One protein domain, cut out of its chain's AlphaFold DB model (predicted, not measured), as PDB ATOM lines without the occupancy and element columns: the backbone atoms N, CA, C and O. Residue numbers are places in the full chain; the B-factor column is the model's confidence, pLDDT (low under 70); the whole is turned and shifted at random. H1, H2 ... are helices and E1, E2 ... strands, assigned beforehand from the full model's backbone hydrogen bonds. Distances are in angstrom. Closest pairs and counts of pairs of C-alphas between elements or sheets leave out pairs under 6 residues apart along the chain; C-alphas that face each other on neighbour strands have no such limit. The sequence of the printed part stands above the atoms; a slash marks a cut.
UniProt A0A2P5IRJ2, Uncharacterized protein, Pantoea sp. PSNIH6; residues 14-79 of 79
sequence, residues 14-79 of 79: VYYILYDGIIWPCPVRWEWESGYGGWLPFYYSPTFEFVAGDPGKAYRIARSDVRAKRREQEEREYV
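This is residues 14 to 79 of the 79 residues of an uncharacterized protein of Pantoea sp. PSNIH6 (UniProt A0A2P5IRJ2). A small body of two strand units, the hairpin E1 and E2 and the three-stranded sheet E3, E4, E5, has a helical arm: residues 62 to 79, with H1, stick out from it and make much of the length. E2 runs on into E3 with a turn of 69 degrees, and short E6 passes the beginning of E1 before the arm. The printed part has 66 residues with six named strands and then one named helix; both sheets are antiparallel, the larger in the order E3, E4, E5, and the class is mixed, helices and strands. It is loose, with a radius of gyration of the C-alphas of 15.5 A and spans of 54 by 28 by 16 A.

E1, residues 14 to 19, begins at C-alpha 14 (144.716, 140.181, 118.289) and is 15.0 A long. E2, residues 22 to 27, is 15.6 A; E3, residues 29 to 33, is 12.4 A; E4, residues 38 to 44, is 19.4 A. E5 is residues 50 to 52 and E6 residues 59 to 61. H1, residues 63 to 77, is 22.2 A and ends at C-alpha 77 (134.484, 164.491, 115.704).

E3, E4 and E5 form a meander, each strand the antiparallel neighbour of the one before. N 31 and O 40 are 3.0 A apart, N 43 and O 51 3.1 A. In the hairpin E1 and E2, N 17 and O 24 are 3.1 A apart. The closest C-alphas of E2 and E4, Cys 26 and Tyr 43, are 5.8 A apart; those of E1 and E6, Val 14 and Tyr 59, 5.3 A. E6 pairs with no named strand. H1 is not on the sheet; 10 of its 11 O i to N i+4 pairs are within hydrogen-bond range.

The C-alphas farthest apart, Gly 35 and Val 79, are 54.1 A apart. The printed part has no cut, and no link is long. Residues 63 to 72 and 75 to 79 have pLDDT under 70.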
ATOM      1  N   VAL A  14     144.538 139.588 116.960       96.38
ATOM      2  CA  VAL A  14     144.716 140.181 118.289       96.38
ATOM      3  C   VAL A  14     144.303 139.167 119.342       96.38
ATOM      4  O   VAL A  14     143.324 138.444 119.166       96.38
ATOM      5  N   TYR A  15     145.056 139.121 120.430       96.75
ATOM      6  CA  TYR A  15     144.730 138.390 121.639       96.75
ATOM      7  C   TYR A  15     144.303 139.406 122.693       96.75
ATOM      8  O   TYR A  15     145.065 140.317 123.002       96.75
ATOM      9  N   TYR A  16     143.079 139.296 123.199       95.94
ATOM     10  CA  TYR A  16     142.593 140.212 124.226       95.94
ATOM     11  C   TYR A  16     142.853 139.632 125.609       95.94
ATOM     12  O   TYR A  16     142.483 138.490 125.882       95.94
ATOM     13  N   ILE A  17     143.476 140.424 126.476       95.06
ATOM     14  CA  ILE A  17     143.749 140.050 127.868       95.06
ATOM     15  C   ILE A  17     143.082 141.064 128.779       95.06
ATOM     16  O   ILE A  17     143.245 142.264 128.587       95.06
ATOM     17  N   LEU A  18     142.356 140.583 129.784       95.06
ATOM     18  CA  LEU A  18     141.912 141.424 130.886       95.06
ATOM     19  C   LEU A  18     143.045 141.509 131.913       95.06
ATOM     20  O   LEU A  18     143.397 140.497 132.519       95.06
ATOM     21  N   TYR A  19     143.621 142.693 132.085       95.44
ATOM     22  CA  TYR A  19     144.692 142.945 133.045       95.44
ATOM     23  C   TYR A  19     144.467 144.298 133.717       95.44
ATOM     24  O   TYR A  19     144.267 145.299 133.030       95.44
ATOM     25  N   ASP A  20     144.463 144.297 135.051       95.25
ATOM     26  CA  ASP A  20     144.193 145.473 135.892       95.25
ATOM     27  C   ASP A  20     142.891 146.213 135.515       95.25
ATOM     28  O   ASP A  20     142.842 147.426 135.340       95.25
ATOM     29  N   GLY A  21     141.821 145.445 135.273       95.25
ATOM     30  CA  GLY A  21     140.510 145.977 134.878       95.25
ATOM     31  C   GLY A  21     140.424 146.516 133.443       95.25
ATOM     32  O   GLY A  21     139.351 146.949 133.024       95.25
ATOM     33  N   ILE A  22     141.509 146.457 132.665       94.88
ATOM     34  CA  ILE A  22     141.577 146.966 131.291       94.88
ATOM     35  C   ILE A  22     141.670 145.800 130.305       94.88
ATOM     36  O   ILE A  22     142.383 144.822 130.529       94.88
ATOM     37  N   ILE A  23     140.956 145.909 129.182       95.44
ATOM     38  CA  ILE A  23     141.105 144.981 128.058       95.44
ATOM     39  C   ILE A  23     142.274 145.447 127.189       95.44
ATOM     40  O   ILE A  23     142.190 146.466 126.503       95.44
ATOM     41  N   TRP A  24     143.344 144.662 127.178       95.44
ATOM     42  CA  TRP A  24     144.542 144.908 126.392       95.44
ATOM     43  C   TRP A  24     144.464 144.207 125.034       95.44
ATOM     44  O   TRP A  24     144.327 142.982 124.991       95.44
ATOM     45  N   PRO A  25     144.563 144.946 123.915       95.50
ATOM     46  CA  PRO A  25     144.720 144.354 122.596       95.50
ATOM     47  C   PRO A  25     146.188 143.991 122.359       95.50
ATOM     48  O   PRO A  25     147.010 144.863 122.088       95.50
ATOM     49  N   CYS A  26     146.523 142.705 122.393       96.56
ATOM     50  CA  CYS A  26     147.876 142.226 122.115       96.56
ATOM     51  C   CYS A  26     147.971 141.721 120.661       96.56
ATOM     52  O   CYS A  26     147.384 140.685 120.336       96.56
ATOM     53  N   PRO A  27     148.671 142.418 119.742       96.38
ATOM     54  CA  PRO A  27     148.822 141.958 118.365       96.38
ATOM     55  C   PRO A  27     149.504 140.590 118.298       96.38
ATOM     56  O   PRO A  27     150.517 140.354 118.953       96.38
ATOM     57  N   VAL A  28     148.959 139.703 117.468       97.12
ATOM     58  CA  VAL A  28     149.413 138.315 117.360       97.12
ATOM     59  C   VAL A  28     150.359 138.128 116.180       97.12
ATOM     60  O   VAL A  28     150.069 138.525 115.045       97.12
ATOM     61  N   ARG A  29     151.454 137.420 116.439       95.62
ATOM     62  CA  ARG A  29     152.329 136.798 115.447       95.62
ATOM     63  C   ARG A  29     152.142 135.287 115.500       95.62
ATOM     64  O   ARG A  29     152.140 134.700 116.568       95.62
ATOM     65  N   TRP A  30     151.985 134.652 114.346       95.75
ATOM     66  CA  TRP A  30     151.830 133.199 114.275       95.75
ATOM     67  C   TRP A  30     153.178 132.520 114.067       95.75
ATOM     68  O   TRP A  30     153.839 132.781 113.055       95.75
ATOM     69  N   GLU A  31     153.537 131.613 114.972       95.12
ATOM     70  CA  GLU A  31     154.775 130.828 114.910       95.12
ATOM     71  C   GLU A  31     154.466 129.328 114.980       95.12
ATOM     72  O   GLU A  31     153.467 128.916 115.571       95.12
ATOM     73  N   TRP A  32     155.253 128.513 114.274       93.88
ATOM     74  CA  TRP A  32     155.052 127.064 114.221       93.88
ATOM     75  C   TRP A  32     155.761 126.418 115.403       93.88
ATOM     76  O   TRP A  32     156.988 126.480 115.465       93.88
ATOM     77  N   GLU A  33     155.012 125.747 116.275       91.38
ATOM     78  CA  GLU A  33     155.584 124.989 117.384       91.38
ATOM     79  C   GLU A  33     155.514 123.491 117.081       91.38
ATOM     80  O   GLU A  33     154.437 122.910 116.915       91.38
ATOM     81  N   SER A  34     156.686 122.861 116.985       90.06
ATOM     82  CA  SER A  34     156.803 121.452 116.600       90.06
ATOM     83  C   SER A  34     156.314 120.518 117.703       90.06
ATOM     84  O   SER A  34     155.768 119.466 117.376       90.06
ATOM     85  N   GLY A  35     156.441 120.912 118.978       88.88
ATOM     86  CA  GLY A  35     155.947 120.130 120.117       88.88
ATOM     87  C   GLY A  35     154.421 119.994 120.155       88.88
ATOM     88  O   GLY A  35     153.910 118.941 120.523       88.88
ATOM     89  N   TYR A  36     153.697 121.023 119.702       86.19
ATOM     90  CA  TYR A  36     152.229 121.001 119.587       86.19
ATOM     91  C   TYR A  36     151.738 120.639 118.178       86.19
ATOM     92  O   TYR A  36     150.543 120.432 117.977       86.19
ATOM     93  N   GLY A  37     152.634 120.585 117.188       90.19
ATOM     94  CA  GLY A  37     152.283 120.307 115.795       90.19
ATOM     95  C   GLY A  37     151.340 121.350 115.186       90.19
ATOM     96  O   GLY A  37     150.506 121.005 114.346       90.19
ATOM     97  N   GLY A  38     151.444 122.613 115.611       92.38
ATOM     98  CA  GLY A  38     150.466 123.647 115.284       92.38
ATOM     99  C   GLY A  38     151.043 125.057 115.205       92.38
ATOM    100  O   GLY A  38     152.158 125.335 115.643       92.38
ATOM    101  N   TRP A  39     150.254 125.963 114.627       95.31
ATOM    102  CA  TRP A  39     150.530 127.397 114.670       95.31
ATOM    103  C   TRP A  39     150.020 127.963 115.989       95.31
ATOM    104  O   TRP A  39     148.827 127.856 116.273       95.31
ATOM    105  N   LEU A  40     150.904 128.590 116.759       95.81
ATOM    106  CA  LEU A  40     150.558 129.243 118.015       95.81
ATOM    107  C   LEU A  40     150.575 130.770 117.863       95.81
ATOM    108  O   LEU A  40     151.439 131.310 117.160       95.81
ATOM    109  N   PRO A  41     149.625 131.475 118.498       96.88
ATOM    110  CA  PRO A  41     149.627 132.923 118.555       96.88
ATOM    111  C   PRO A  41     150.616 133.406 119.622       96.88
ATOM    112  O   PRO A  41     150.360 133.291 120.815       96.88
ATOM    113  N   PHE A  42     151.725 133.995 119.197       96.44
ATOM    114  CA  PHE A  42     152.649 134.715 120.066       96.44
ATOM    115  C   PHE A  42     152.268 136.187 120.140       96.44
ATOM    116  O   PHE A  42     152.029 136.830 119.113       96.44
ATOM    117  N   TYR A  43     152.227 136.735 121.346       96.00
ATOM    118  CA  TYR A  43     151.926 138.143 121.570       96.00
ATOM    119  C   TYR A  43     152.738 138.695 122.741       96.00
ATOM    120  O   TYR A  43     153.254 137.949 123.574       96.00
ATOM    121  N   TYR A  44     152.858 140.019 122.781       95.94
ATOM    122  CA  TYR A  44     153.473 140.733 123.893       95.94
ATOM    123  C   TYR A  44     152.396 141.088 124.916       95.94
ATOM    124  O   TYR A  44     151.403 141.737 124.579       95.94
ATOM    125  N   SER A  45     152.547 140.574 126.128       94.44
ATOM    126  CA  SER A  45     151.555 140.679 127.196       94.44
ATOM    127  C   SER A  45     151.631 142.025 127.934       94.44
ATOM    128  O   SER A  45     152.640 142.728 127.841       94.44
ATOM    129  N   PRO A  46     150.593 142.386 128.715       94.31
ATOM    130  CA  PRO A  46     150.613 143.576 129.572       94.31
ATOM    131  C   PRO A  46     151.686 143.541 130.670       94.31
ATOM    132  O   PRO A  46     152.029 144.582 131.220       94.31
ATOM    133  N   THR A  47     152.235 142.361 130.975       93.38
ATOM    134  CA  THR A  47     153.357 142.174 131.908       93.38
ATOM    135  C   THR A  47     154.721 142.306 131.232       93.38
ATOM    136  O   THR A  47     155.737 142.036 131.862       93.38
ATOM    137  N   PHE A  48     154.765 142.759 129.973       89.88
ATOM    138  CA  PHE A  48     155.989 142.961 129.192       89.88
ATOM    139  C   PHE A  48     156.733 141.670 128.814       89.88
ATOM    140  O   PHE A  48     157.931 141.691 128.523       89.88
ATOM    141  N   GLU A  49     156.013 140.551 128.740       94.12
ATOM    142  CA  GLU A  49     156.556 139.233 128.400       94.12
ATOM    143  C   GLU A  49     155.997 138.719 127.069       94.12
ATOM    144  O   GLU A  49     154.843 138.986 126.716       94.12
ATOM    145  N   PHE A  50     156.792 137.931 126.342       92.56
ATOM    146  CA  PHE A  50     156.314 137.199 125.171       92.56
ATOM    147  C   PHE A  50     155.680 135.878 125.585       92.56
ATOM    148  O   PHE A  50     156.332 135.030 126.191       92.56
ATOM    149  N   VAL A  51     154.414 135.698 125.213       94.62
ATOM    150  CA  VAL A  51     153.606 134.547 125.622       94.62
ATOM    151  C   VAL A  51     153.008 133.871 124.392       94.62
ATOM    152  O   VAL A  51     152.543 134.539 123.466       94.62
ATOM    153  N   ALA A  52     153.004 132.536 124.394       94.75
ATOM    154  CA  ALA A  52     152.224 131.732 123.462       94.75
ATOM    155  C   ALA A  52     150.803 131.553 124.012       94.75
ATOM    156  O   ALA A  52     150.606 131.039 125.113       94.75
ATOM    157  N   GLY A  53     149.807 131.996 123.255       94.25
ATOM    158  CA  GLY A  53     148.402 131.884 123.628       94.25
ATOM    159  C   GLY A  53     147.719 130.628 123.108       94.25
ATOM    160  O   GLY A  53     148.211 129.923 122.234       94.25
ATOM    161  N   ASP A  54     146.502 130.419 123.596       93.94
ATOM    162  CA  ASP A  54     145.550 129.475 123.012       93.94
ATOM    163  C   ASP A  54     145.092 129.952 121.610       93.94
ATOM    164  O   ASP A  54     144.473 131.020 121.512       93.94
ATOM    165  N   PRO A  55     145.335 129.190 120.524       93.69
ATOM    166  CA  PRO A  55     144.890 129.543 119.173       93.69
ATOM    167  C   PRO A  55     143.391 129.842 119.055       93.69
ATOM    168  O   PRO A  55     143.012 130.688 118.244       93.69
ATOM    169  N   GLY A  56     142.542 129.192 119.861       93.31
ATOM    170  CA  GLY A  56     141.086 129.366 119.834       93.31
ATOM    171  C   GLY A  56     140.601 130.702 120.403       93.31
ATOM    172  O   GLY A  56     139.458 131.089 120.171       93.31
ATOM    173  N   LYS A  57     141.468 131.427 121.121       95.12
ATOM    174  CA  LYS A  57     141.157 132.730 121.732       95.12
ATOM    175  C   LYS A  57     141.700 133.917 120.932       95.12
ATOM    176  O   LYS A  57     141.398 135.064 121.257       95.12
ATOM    177  N   ALA A  58     142.486 133.667 119.884       96.00
ATOM    178  CA  ALA A  58     142.948 134.720 118.989       96.00
ATOM    179  C   ALA A  58     141.791 135.205 118.100       96.00
ATOM    180  O   ALA A  58     141.098 134.408 117.469       96.00
ATOM    181  N   TYR A  59     141.607 136.520 117.999       95.31
ATOM    182  CA  TYR A  59     140.544 137.130 117.206       95.31
ATOM    183  C   TYR A  59     141.092 137.747 115.918       95.31
ATOM    184  O   TYR A  59     142.077 138.489 115.937       95.31
ATOM    185  N   ARG A  60     140.448 137.470 114.779       94.19
ATOM    186  CA  ARG A  60     140.829 138.045 113.482       94.19
ATOM    187  C   ARG A  60     140.172 139.407 113.298       94.19
ATOM    188  O   ARG A  60     138.952 139.511 113.305       94.19
ATOM    189  N   ILE A  61     140.967 140.439 113.028       90.06
ATOM    190  CA  ILE A  61     140.427 141.750 112.653       90.06
ATOM    191  C   ILE A  61     139.968 141.686 111.190       90.06
ATOM    192  O   ILE A  61     140.795 141.534 110.279       90.06
ATOM    193  N   ALA A  62     138.663 141.822 110.943       81.19
ATOM    194  CA  ALA A  62     138.140 141.959 109.589       81.19
ATOM    195  C   ALA A  62     138.501 143.339 109.008       81.19
ATOM    196  O   ALA A  62     138.505 144.357 109.698       81.19
ATOM    197  N   ARG A  63     138.828 143.392 107.708       65.25
ATOM    198  CA  ARG A  63     139.185 144.654 107.026       65.25
ATOM    199  C   ARG A  63     137.998 145.619 106.897       65.25
ATOM    200  O   ARG A  63     138.228 146.823 106.816       65.25
ATOM    201  N   SER A  64     136.771 145.099 106.865       61.88
ATOM    202  CA  SER A  64     135.526 145.879 106.853       61.88
ATOM    203  C   SER A  64     135.366 146.695 108.132       61.88
ATOM    204  O   SER A  64     135.096 147.891 108.065       61.88
ATOM    205  N   ASP A  65     135.637 146.076 109.278       60.22
ATOM    206  CA  ASP A  65     135.333 146.647 110.593       60.22
ATOM    207  C   ASP A  65     136.223 147.850 110.910       60.22
ATOM    208  O   ASP A  65     135.787 148.810 111.537       60.22
ATOM    209  N   VAL A  66     137.465 147.841 110.415       61.56
ATOM    210  CA  VAL A  66     138.399 148.965 110.582       61.56
ATOM    211  C   VAL A  66     137.960 150.185 109.769       61.56
ATOM    212  O   VAL A  66     138.089 151.309 110.244       61.56
ATOM    213  N   ARG A  67     137.440 149.991 108.547       61.03
ATOM    214  CA  ARG A  67     136.956 151.104 107.709       61.03
ATOM    215  C   ARG A  67     135.639 151.676 108.229       61.03
ATOM    216  O   ARG A  67     135.495 152.893 108.237       61.03
ATOM    217  N   ALA A  68     134.723 150.817 108.674       61.53
ATOM    218  CA  ALA A  68     133.453 151.241 109.258       61.53
ATOM    219  C   ALA A  68     133.672 152.051 110.546       61.53
ATOM    220  O   ALA A  68     133.201 153.182 110.633       61.53
ATOM    221  N   LYS A  69     134.494 151.548 111.481       64.69
ATOM    222  CA  LYS A  69     134.806 152.271 112.726       64.69
ATOM    223  C   LYS A  69     135.510 153.603 112.495       64.69
ATOM    224  O   LYS A  69     135.230 154.559 113.203       64.69
ATOM    225  N   ARG A  70     136.412 153.683 111.511       67.25
ATOM    226  CA  ARG A  70     137.088 154.944 111.179       67.25
ATOM    227  C   ARG A  70     136.097 156.008 110.701       67.25
ATOM    228  O   ARG A  70     136.201 157.151 111.120       67.25
ATOM    229  N   ARG A  71     135.117 155.613 109.883       69.44
ATOM    230  CA  ARG A  71     134.066 156.510 109.388       69.44
ATOM    231  C   ARG A  71     133.151 157.004 110.513       69.44
ATOM    232  O   ARG A  71     132.876 158.190 110.584       69.44
ATOM    233  N   GLU A  72     132.750 156.117 111.423       69.75
ATOM    234  CA  GLU A  72     131.961 156.489 112.610       69.75
ATOM    235  C   GLU A  72     132.719 157.434 113.556       69.75
ATOM    236  O   GLU A  72     132.116 158.277 114.214       69.75
ATOM    237  N   GLN A  73     134.042 157.283 113.652       73.81
ATOM    238  CA  GLN A  73     134.887 158.128 114.495       73.81
ATOM    239  C   GLN A  73     135.054 159.532 113.895       73.81
ATOM    240  O   GLN A  73     134.931 160.508 114.627       73.81
ATOM    241  N   GLU A  74     135.237 159.628 112.573       71.19
ATOM    242  CA  GLU A  74     135.235 160.896 111.830       71.19
ATOM    243  C   GLU A  74     133.868 161.603 111.947       71.19
ATOM    244  O   GLU A  74     133.816 162.792 112.231       71.19
ATOM    245  N   GLU A  75     132.745 160.887 111.836       66.00
ATOM    246  CA  GLU A  75     131.402 161.478 111.982       66.00
ATOM    247  C   GLU A  75     131.113 162.021 113.397       66.00
ATOM    248  O   GLU A  75     130.341 162.966 113.536       66.00
ATOM    249  N   ARG A  76     131.738 161.474 114.449       66.06
ATOM    250  CA  ARG A  76     131.587 161.959 115.838       66.06
ATOM    251  C   ARG A  76     132.464 163.159 116.185       66.06
ATOM    252  O   ARG A  76     132.172 163.835 117.161       66.06
ATOM    253  N   GLU A  77     133.546 163.388 115.450       63.12
ATOM    254  CA  GLU A  77     134.484 164.491 115.704       63.12
ATOM    255  C   GLU A  77     133.994 165.826 115.106       63.12
ATOM    256  O   GLU A  77     134.459 166.893 115.494       63.12
ATOM    257  N   TYR A  78     133.017 165.767 114.193       56.62
ATOM    258  CA  TYR A  78     132.411 166.923 113.519       56.62
ATOM    259  C   TYR A  78     130.990 167.280 114.016       56.62
ATOM    260  O   TYR A  78     130.318 168.090 113.374       56.62
ATOM    261  N   VAL A  79     130.531 166.700 115.136       52.47
ATOM    262  CA  VAL A  79     129.247 167.005 115.811       52.47
ATOM    263  C   VAL A  79     129.521 167.597 117.185       52.47
ATOM    264  O   VAL A  79     128.903 168.638 117.499       52.47
TER     265      VAL A  79